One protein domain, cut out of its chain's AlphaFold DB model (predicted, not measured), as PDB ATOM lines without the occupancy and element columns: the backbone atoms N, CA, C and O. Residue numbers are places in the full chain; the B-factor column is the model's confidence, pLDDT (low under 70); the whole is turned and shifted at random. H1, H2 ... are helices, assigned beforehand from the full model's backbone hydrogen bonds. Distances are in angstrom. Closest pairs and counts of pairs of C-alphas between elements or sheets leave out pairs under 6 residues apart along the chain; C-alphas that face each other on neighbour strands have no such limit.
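Overview. This is residues 162 to 228 of the 294 residues of the protein "FluMu_N domain-containing protein" of Rhizobium sp. NFR12 (UniProt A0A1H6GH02). A short helix, H1, makes a corner with the start of a long helix, H2; the link after H2 folds back and leads into another long helix, H3, whose far end sticks out with residues 219 to 228. The middle is open, with no contact between H2 and H3. The printed part has 67 residues, with three named helices in the order H1, H2, H3 and no named strand: all helix. It is loose, with a radius of gyration of the C-alphas of 15.6 A, and spans 51 by 21 by 19 A.

Arrangement. H1, residues 162 to 168, and H2, residues 173 to 196, only just touch, with 3 pairs of C-alphas within 8 A, and H2 does so with residues 173 to 176 alone. The closest C-alphas are those of Leu 165 and Leu 176, 7.0 A apart. They run the same way at a steep tilt of 51 degrees. H3, residues 208 to 226, is apart from both. Every O i to N i+4 pair is within hydrogen-bond range in H1 and H3, and 19 of 20 in H2.

Along the chain. H1 begins at C-alpha 162 (-8.987, 2.532, 171.255) and measures 10.1 A. H2 measures 35.0 A and H3 26.8 A, ending at C-alpha 226 (17.849, 41.928, 166.286).

Size, cuts and confidence. The C-alphas farthest apart, of Ala 162 and Val 228, are 52.2 A apart. The printed part has no cut. The link H1 to H2 is tight and H2 to H3 long. Residues 226 to 228 have pLDDT under 70.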
ATOM      1  N   ALA A 162      -8.003   1.973 170.333       90.69
ATOM      2  CA  ALA A 162      -8.987   2.532 171.255       90.69
ATOM      3  C   ALA A 162      -8.359   3.191 172.498       90.69
ATOM      4  O   ALA A 162      -8.886   4.193 172.969       90.69
ATOM      5  N   SER A 163      -7.242   2.663 173.015       93.62
ATOM      6  CA  SER A 163      -6.502   3.296 174.119       93.62
ATOM      7  C   SER A 163      -5.862   4.596 173.651       93.62
ATOM      8  O   SER A 163      -5.990   5.615 174.317       93.62
ATOM      9  N   ALA A 164      -5.256   4.579 172.460       90.75
ATOM     10  CA  ALA A 164      -4.625   5.762 171.888       90.75
ATOM     11  C   ALA A 164      -5.639   6.891 171.652       90.75
ATOM     12  O   ALA A 164      -5.390   8.017 172.057       90.75
ATOM     13  N   LEU A 165      -6.818   6.583 171.094       93.62
ATOM     14  CA  LEU A 165      -7.899   7.562 170.920       93.62
ATOM     15  C   LEU A 165      -8.402   8.124 172.259       93.62
ATOM     16  O   LEU A 165      -8.669   9.318 172.366       93.62
ATOM     17  N   ALA A 166      -8.515   7.277 173.288       94.44
ATOM     18  CA  ALA A 166      -8.945   7.705 174.618       94.44
ATOM     19  C   ALA A 166      -7.911   8.610 175.312       94.44
ATOM     20  O   ALA A 166      -8.298   9.531 176.029       94.44
ATOM     21  N   GLU A 167      -6.619   8.362 175.098       94.31
ATOM     22  CA  GLU A 167      -5.526   9.149 175.677       94.31
ATOM     23  C   GLU A 167      -5.312  10.482 174.958       94.31
ATOM     24  O   GLU A 167      -5.107  11.502 175.615       94.31
ATOM     25  N   THR A 168      -5.384  10.502 173.625       92.31
ATOM     26  CA  THR A 168      -5.172  11.728 172.839       92.31
ATOM     27  C   THR A 168      -6.413  12.611 172.767       92.31
ATOM     28  O   THR A 168      -6.302  13.805 172.492       92.31
ATOM     29  N   GLY A 169      -7.603  12.043 172.992       95.50
ATOM     30  CA  GLY A 169      -8.878  12.729 172.785       95.50
ATOM     31  C   GLY A 169      -9.257  12.897 171.308       95.50
ATOM     32  O   GLY A 169     -10.146  13.691 171.004       95.50
ATOM     33  N   CYS A 170      -8.598  12.176 170.391       94.81
ATOM     34  CA  CYS A 170      -8.956  12.150 168.972       94.81
ATOM     35  C   CYS A 170     -10.320  11.474 168.769       94.81
ATOM     36  O   CYS A 170     -10.645  10.495 169.447       94.81
ATOM     37  N   SER A 171     -11.121  11.983 167.830       95.00
ATOM     38  CA  SER A 171     -12.478  11.470 167.615       95.00
ATOM     39  C   SER A 171     -12.495  10.180 166.795       95.00
ATOM     40  O   SER A 171     -13.328   9.300 167.035       95.00
ATOM     41  N   ASP A 172     -11.533  10.032 165.885       96.81
ATOM     42  CA  ASP A 172     -11.348   8.841 165.070       96.81
ATOM     43  C   ASP A 172      -9.870   8.583 164.719       96.81
ATOM     44  O   ASP A 172      -8.951   9.306 165.107       96.81
ATOM     45  N   TYR A 173      -9.637   7.484 164.002       93.06
ATOM     46  CA  TYR A 173      -8.303   7.074 163.570       93.06
ATOM     47  C   TYR A 173      -7.656   8.062 162.586       93.06
ATOM     48  O   TYR A 173      -6.434   8.192 162.593       93.06
ATOM     49  N   ALA A 174      -8.442   8.740 161.745       94.75
ATOM     50  CA  ALA A 174      -7.902   9.705 160.793       94.75
ATOM     51  C   ALA A 174      -7.319  10.914 161.534       94.75
ATOM     52  O   ALA A 174      -6.172  11.271 161.272       94.75
ATOM     53  N   ASP A 175      -8.026  11.432 162.544       94.19
ATOM     54  CA  ASP A 175      -7.516  12.494 163.423       94.19
ATOM     55  C   ASP A 175      -6.191  12.092 164.091       94.19
ATOM     56  O   ASP A 175      -5.255  12.888 164.191       94.19
ATOM     57  N   LEU A 176      -6.093  10.838 164.544       93.00
ATOM     58  CA  LEU A 176      -4.889  10.323 165.199       93.00
ATOM     59  C   LEU A 176      -3.702  10.240 164.228       93.00
ATOM     60  O   LEU A 176      -2.579  10.595 164.592       93.00
ATOM     61  N   VAL A 177      -3.943   9.805 162.988       93.00
ATOM     62  CA  VAL A 177      -2.923   9.791 161.929       93.00
ATOM     63  C   VAL A 177      -2.485  11.211 161.580       93.00
ATOM     64  O   VAL A 177      -1.284  11.458 161.477       93.00
ATOM     65  N   ASP A 178      -3.418  12.153 161.462       92.81
ATOM     66  CA  ASP A 178      -3.104  13.550 161.165       92.81
ATOM     67  C   ASP A 178      -2.250  14.181 162.272       92.81
ATOM     68  O   ASP A 178      -1.235  14.822 161.984       92.81
ATOM     69  N   MET A 179      -2.563  13.926 163.548       91.62
ATOM     70  CA  MET A 179      -1.720  14.374 164.664       91.62
ATOM     71  C   MET A 179      -0.321  13.750 164.631       91.62
ATOM     72  O   MET A 179       0.671  14.451 164.852       91.62
ATOM     73  N   ALA A 180      -0.212  12.458 164.312       90.12
ATOM     74  CA  ALA A 180       1.080  11.787 164.177       90.12
ATOM     75  C   ALA A 180       1.911  12.362 163.014       90.12
ATOM     76  O   ALA A 180       3.129  12.535 163.143       90.12
ATOM     77  N   LEU A 181       1.268  12.715 161.897       91.62
ATOM     78  CA  LEU A 181       1.916  13.367 160.756       91.62
ATOM     79  C   LEU A 181       2.403  14.773 161.109       91.62
ATOM     80  O   LEU A 181       3.529  15.127 160.753       91.62
ATOM     81  N   VAL A 182       1.610  15.554 161.848       90.75
ATOM     82  CA  VAL A 182       2.031  16.869 162.355       90.75
ATOM     83  C   VAL A 182       3.245  16.727 163.273       90.75
ATOM     84  O   VAL A 182       4.235  17.431 163.072       90.75
ATOM     85  N   GLY A 183       3.219  15.785 164.220       87.81
ATOM     86  CA  GLY A 183       4.350  15.517 165.115       87.81
ATOM     87  C   GLY A 183       5.618  15.110 164.359       87.81
ATOM     88  O   GLY A 183       6.692  15.656 164.603       87.81
ATOM     89  N   THR A 184       5.490  14.220 163.372       88.56
ATOM     90  CA  THR A 184       6.619  13.768 162.539       88.56
ATOM     91  C   THR A 184       7.189  14.906 161.690       88.56
ATOM     92  O   THR A 184       8.406  15.064 161.592       88.56
ATOM     93  N   SER A 185       6.320  15.727 161.096       89.62
ATOM     94  CA  SER A 185       6.713  16.901 160.311       89.62
ATOM     95  C   SER A 185       7.453  17.933 161.168       89.62
ATOM     96  O   SER A 185       8.494  18.454 160.758       89.62
ATOM     97  N   LEU A 186       6.970  18.177 162.391       86.81
ATOM     98  CA  LEU A 186       7.605  19.082 163.344       86.81
ATOM     99  C   LEU A 186       8.998  18.584 163.746       86.81
ATOM    100  O   LEU A 186       9.958  19.344 163.629       86.81
ATOM    101  N   ILE A 187       9.129  17.318 164.156       84.88
ATOM    102  CA  ILE A 187      10.418  16.737 164.562       84.88
ATOM    103  C   ILE A 187      11.412  16.744 163.395       84.88
ATOM    104  O   ILE A 187      12.545  17.181 163.564       84.88
ATOM    105  N   SER A 188      10.985  16.352 162.191       86.50
ATOM    106  CA  SER A 188      11.832  16.391 160.987       86.50
ATOM    107  C   SER A 188      12.323  17.809 160.670       86.50
ATOM    108  O   SER A 188      13.491  18.024 160.332       86.50
ATOM    109  N   THR A 189      11.450  18.805 160.842       84.19
ATOM    110  CA  THR A 189      11.818  20.213 160.675       84.19
ATOM    111  C   THR A 189      12.836  20.640 161.729       84.19
ATOM    112  O   THR A 189      13.838  21.253 161.364       84.19
ATOM    113  N   ILE A 190      12.621  20.286 163.005       82.81
ATOM    114  CA  ILE A 190      13.553  20.558 164.114       82.81
ATOM    115  C   ILE A 190      14.929  19.942 163.829       82.81
ATOM    116  O   ILE A 190      15.940  20.640 163.915       82.81
ATOM    117  N   ASP A 191      14.985  18.681 163.406       84.25
ATOM    118  CA  ASP A 191      16.228  17.998 163.028       84.25
ATOM    119  C   ASP A 191      16.950  18.707 161.875       84.25
ATOM    120  O   ASP A 191      18.168  18.904 161.902       84.25
ATOM    121  N   SER A 192      16.202  19.144 160.859       84.81
ATOM    122  CA  SER A 192      16.777  19.877 159.733       84.81
ATOM    123  C   SER A 192      17.382  21.215 160.166       84.81
ATOM    124  O   SER A 192      18.460  21.580 159.692       84.81
ATOM    125  N   VAL A 193      16.716  21.966 161.050       81.25
ATOM    126  CA  VAL A 193      17.202  23.289 161.485       81.25
ATOM    127  C   VAL A 193      18.282  23.215 162.565       81.25
ATOM    128  O   VAL A 193      19.071  24.155 162.687       81.25
ATOM    129  N   THR A 194      18.353  22.127 163.333       86.12
ATOM    130  CA  THR A 194      19.405  21.898 164.341       86.12
ATOM    131  C   THR A 194      20.695  21.356 163.731       86.12
ATOM    132  O   THR A 194      21.772  21.604 164.269       86.12
ATOM    133  N   ARG A 195      20.635  20.670 162.585       83.94
ATOM    134  CA  ARG A 195      21.834  20.179 161.887       83.94
ATOM    135  C   ARG A 195      22.633  21.309 161.233       83.94
ATOM    136  O   ARG A 195      23.824  21.475 161.509       83.94
ATOM    137  N   ASP A 196      21.957  22.110 160.410       80.50
ATOM    138  CA  ASP A 196      22.603  23.071 159.500       80.50
ATOM    139  C   ASP A 196      22.052  24.500 159.613       80.50
ATOM    140  O   ASP A 196      22.504  25.407 158.913       80.50
ATOM    141  N   GLY A 197      21.073  24.718 160.490       80.94
ATOM    142  CA  GLY A 197      20.360  25.982 160.596       80.94
ATOM    143  C   GLY A 197      20.799  26.864 161.757       80.94
ATOM    144  O   GLY A 197      21.813  26.672 162.431       80.94
ATOM    145  N   ILE A 198      19.960  27.866 162.012       79.19
ATOM    146  CA  ILE A 198      20.143  28.842 163.086       79.19
ATOM    147  C   ILE A 198      20.147  28.213 164.486       79.19
ATOM    148  O   ILE A 198      20.593  28.868 165.425       79.19
ATOM    149  N   LEU A 199      19.653  26.978 164.622       83.50
ATOM    150  CA  LEU A 199      19.555  26.233 165.878       83.50
ATOM    151  C   LEU A 199      20.696  25.226 166.049       83.50
ATOM    152  O   LEU A 199      20.577  24.280 166.822       83.50
ATOM    153  N   LYS A 200      21.806  25.399 165.326       86.31
ATOM    154  CA  LYS A 200      22.940  24.486 165.430       86.31
ATOM    155  C   LYS A 200      23.476  24.409 166.858       86.31
ATOM    156  O   LYS A 200      23.911  25.411 167.420       86.31
ATOM    157  N   GLY A 201      23.464  23.200 167.420       83.19
ATOM    158  CA  GLY A 201      23.881  22.935 168.801       83.19
ATOM    159  C   GLY A 201      22.808  23.209 169.860       83.19
ATOM    160  O   GLY A 201      23.101  23.075 171.046       83.19
ATOM    161  N   TRP A 202      21.585  23.568 169.464       85.38
ATOM    162  CA  TRP A 202      20.441  23.575 170.371       85.38
ATOM    163  C   TRP A 202      20.042  22.132 170.692       85.38
ATOM    164  O   TRP A 202      19.843  21.329 169.782       85.38
ATOM    165  N   SER A 203      19.956  21.814 171.983       83.06
ATOM    166  CA  SER A 203      19.451  20.534 172.475       83.06
ATOM    167  C   SER A 203      18.034  20.774 172.992       83.06
ATOM    168  O   SER A 203      17.910  21.430 174.027       83.06
ATOM    169  N   PRO A 204      16.985  20.322 172.283       79.50
ATOM    170  CA  PRO A 204      15.617  20.446 172.773       79.50
ATOM    171  C   PRO A 204      15.449  19.713 174.112       79.50
ATOM    172  O   PRO A 204      16.162  18.745 174.385       79.50
ATOM    173  N   ALA A 205      14.511  20.180 174.937       84.69
ATOM    174  CA  ALA A 205      14.044  19.442 176.106       84.69
ATOM    175  C   ALA A 205      13.397  18.106 175.691       84.69
ATOM    176  O   ALA A 205      12.910  17.971 174.568       84.69
ATOM    177  N   ASP A 206      13.362  17.126 176.597       79.56
ATOM    178  CA  ASP A 206      12.727  15.826 176.331       79.56
ATOM    179  C   ASP A 206      11.185  15.920 176.294       79.56
ATOM    180  O   ASP A 206      10.522  15.057 175.717       79.56
ATOM    181  N   ASP A 207      10.606  16.967 176.897       78.94
ATOM    182  CA  ASP A 207       9.161  17.215 176.924       78.94
ATOM    183  C   ASP A 207       8.723  18.098 175.734       78.94
ATOM    184  O   ASP A 207       9.144  19.257 175.645       78.94
ATOM    185  N   PRO A 208       7.824  17.620 174.849       75.00
ATOM    186  CA  PRO A 208       7.289  18.400 173.734       75.00
ATOM    187  C   PRO A 208       6.724  19.774 174.119       75.00
ATOM    188  O   PRO A 208       6.819  20.716 173.329       75.00
ATOM    189  N   ALA A 209       6.130  19.911 175.308       77.88
ATOM    190  CA  ALA A 209       5.596  21.190 175.769       77.88
ATOM    191  C   ALA A 209       6.717  22.198 176.074       77.88
ATOM    192  O   ALA A 209       6.598  23.377 175.726       77.88
ATOM    193  N   GLU A 210       7.821  21.732 176.661       88.75
ATOM    194  CA  GLU A 210       9.003  22.552 176.936       88.75
ATOM    195  C   GLU A 210       9.737  22.931 175.646       88.75
ATOM    196  O   GLU A 210      10.121  24.088 175.493       88.75
ATOM    197  N   ILE A 211       9.820  22.026 174.660       83.69
ATOM    198  CA  ILE A 211      10.403  22.311 173.333       83.69
ATOM    199  C   ILE A 211       9.754  23.549 172.702       83.69
ATOM    200  O   ILE A 211      10.446  24.433 172.193       83.69
ATOM    201  N   VAL A 212       8.420  23.633 172.720       82.69
ATOM    202  CA  VAL A 212       7.696  24.774 172.138       82.69
ATOM    203  C   VAL A 212       7.973  26.056 172.922       82.69
ATOM    204  O   VAL A 212       8.180  27.111 172.318       82.69
ATOM    205  N   PHE A 213       8.002  25.976 174.253       86.06
ATOM    206  CA  PHE A 213       8.281  27.128 175.107       86.06
ATOM    207  C   PHE A 213       9.708  27.663 174.902       86.06
ATOM    208  O   PHE A 213       9.898  28.871 174.743       86.06
ATOM    209  N   ASP A 214      10.694  26.774 174.800       87.31
ATOM    210  CA  ASP A 214      12.089  27.112 174.512       87.31
ATOM    211  C   ASP A 214      12.249  27.769 173.139       87.31
ATOM    212  O   ASP A 214      12.950  28.776 173.005       87.31
ATOM    213  N   LEU A 215      11.558  27.254 172.115       86.75
ATOM    214  CA  LEU A 215      11.549  27.858 170.781       86.75
ATOM    215  C   LEU A 215      10.976  29.278 170.806       86.75
ATOM    216  O   LEU A 215      11.552  30.172 170.184       86.75
ATOM    217  N   ILE A 216       9.870  29.507 171.522       87.94
ATOM    218  CA  ILE A 216       9.260  30.840 171.647       87.94
ATOM    219  C   ILE A 216      10.213  31.796 172.366       87.94
ATOM    220  O   ILE A 216      10.499  32.867 171.831       87.94
ATOM    221  N   ASN A 217      10.765  31.396 173.513       89.50
ATOM    222  CA  ASN A 217      11.712  32.218 174.266       89.50
ATOM    223  C   ASN A 217      12.944  32.569 173.431       89.50
ATOM    224  O   ASN A 217      13.385  33.714 173.426       89.50
ATOM    225  N   MET A 218      13.470  31.616 172.665       86.31
ATOM    226  CA  MET A 218      14.603  31.854 171.780       86.31
ATOM    227  C   MET A 218      14.247  32.781 170.607       86.31
ATOM    228  O   MET A 218      15.074  33.597 170.197       86.31
ATOM    229  N   ILE A 219      13.034  32.687 170.050       85.50
ATOM    230  CA  ILE A 219      12.550  33.635 169.036       85.50
ATOM    231  C   ILE A 219      12.446  35.038 169.636       85.50
ATOM    232  O   ILE A 219      12.858  36.002 168.990       85.50
ATOM    233  N   GLU A 220      11.925  35.173 170.854       88.44
ATOM    234  CA  GLU A 220      11.818  36.454 171.555       88.44
ATOM    235  C   GLU A 220      13.190  37.036 171.906       88.44
ATOM    236  O   GLU A 220      13.448  38.203 171.607       88.44
ATOM    237  N   GLU A 221      14.108  36.222 172.431       88.12
ATOM    238  CA  GLU A 221      15.491  36.614 172.700       88.12
ATOM    239  C   GLU A 221      16.173  37.081 171.411       88.12
ATOM    240  O   GLU A 221      16.746  38.169 171.367       88.12
ATOM    241  N   ARG A 222      16.030  36.344 170.305       82.75
ATOM    242  CA  ARG A 222      16.588  36.762 169.013       82.75
ATOM    243  C   ARG A 222      15.925  38.010 168.458       82.75
ATOM    244  O   ARG A 222      16.632  38.854 167.923       82.75
ATOM    245  N   ARG A 223      14.609  38.173 168.595       80.00
ATOM    246  CA  ARG A 223      13.923  39.423 168.225       80.00
ATOM    247  C   ARG A 223      14.449  40.595 169.045       80.00
ATOM    248  O   ARG A 223      14.647  41.669 168.488       80.00
ATOM    249  N   SER A 224      14.734  40.379 170.328       83.56
ATOM    250  CA  SER A 224      15.325  41.397 171.196       83.56
ATOM    251  C   SER A 224      16.757  41.752 170.782       83.56
ATOM    252  O   SER A 224      17.104  42.929 170.746       83.56
ATOM    253  N   LEU A 225      17.560  40.765 170.365       78.38
ATOM    254  CA  LEU A 225      18.923  40.972 169.864       78.38
ATOM    255  C   LEU A 225      18.924  41.681 168.503       78.38
ATOM    256  O   LEU A 225      19.669  42.638 168.302       78.38
ATOM    257  N   VAL A 226      18.042  41.271 167.589       69.38
ATOM    258  CA  VAL A 226      17.849  41.928 166.286       69.38
ATOM    259  C   VAL A 226      17.337  43.361 166.468       69.38
ATOM    260  O   VAL A 226      17.759  44.248 165.734       69.38
ATOM    261  N   GLY A 227      16.536  43.630 167.504       59.66
ATOM    262  CA  GLY A 227      16.089  44.979 167.864       59.66
ATOM    263  C   GLY A 227      17.198  45.929 168.344       59.66
ATOM    264  O   GLY A 227      16.976  47.138 168.383       59.66
ATOM    265  N   VAL A 228      18.388  45.423 168.691       55.72
ATOM    266  CA  VAL A 228      19.533  46.240 169.147       55.72
ATOM    267  C   VAL A 228      20.632  46.341 168.082       55.72
ATOM    268  O   VAL A 228      21.384  47.316 168.055       55.72
TER     269      VAL A 228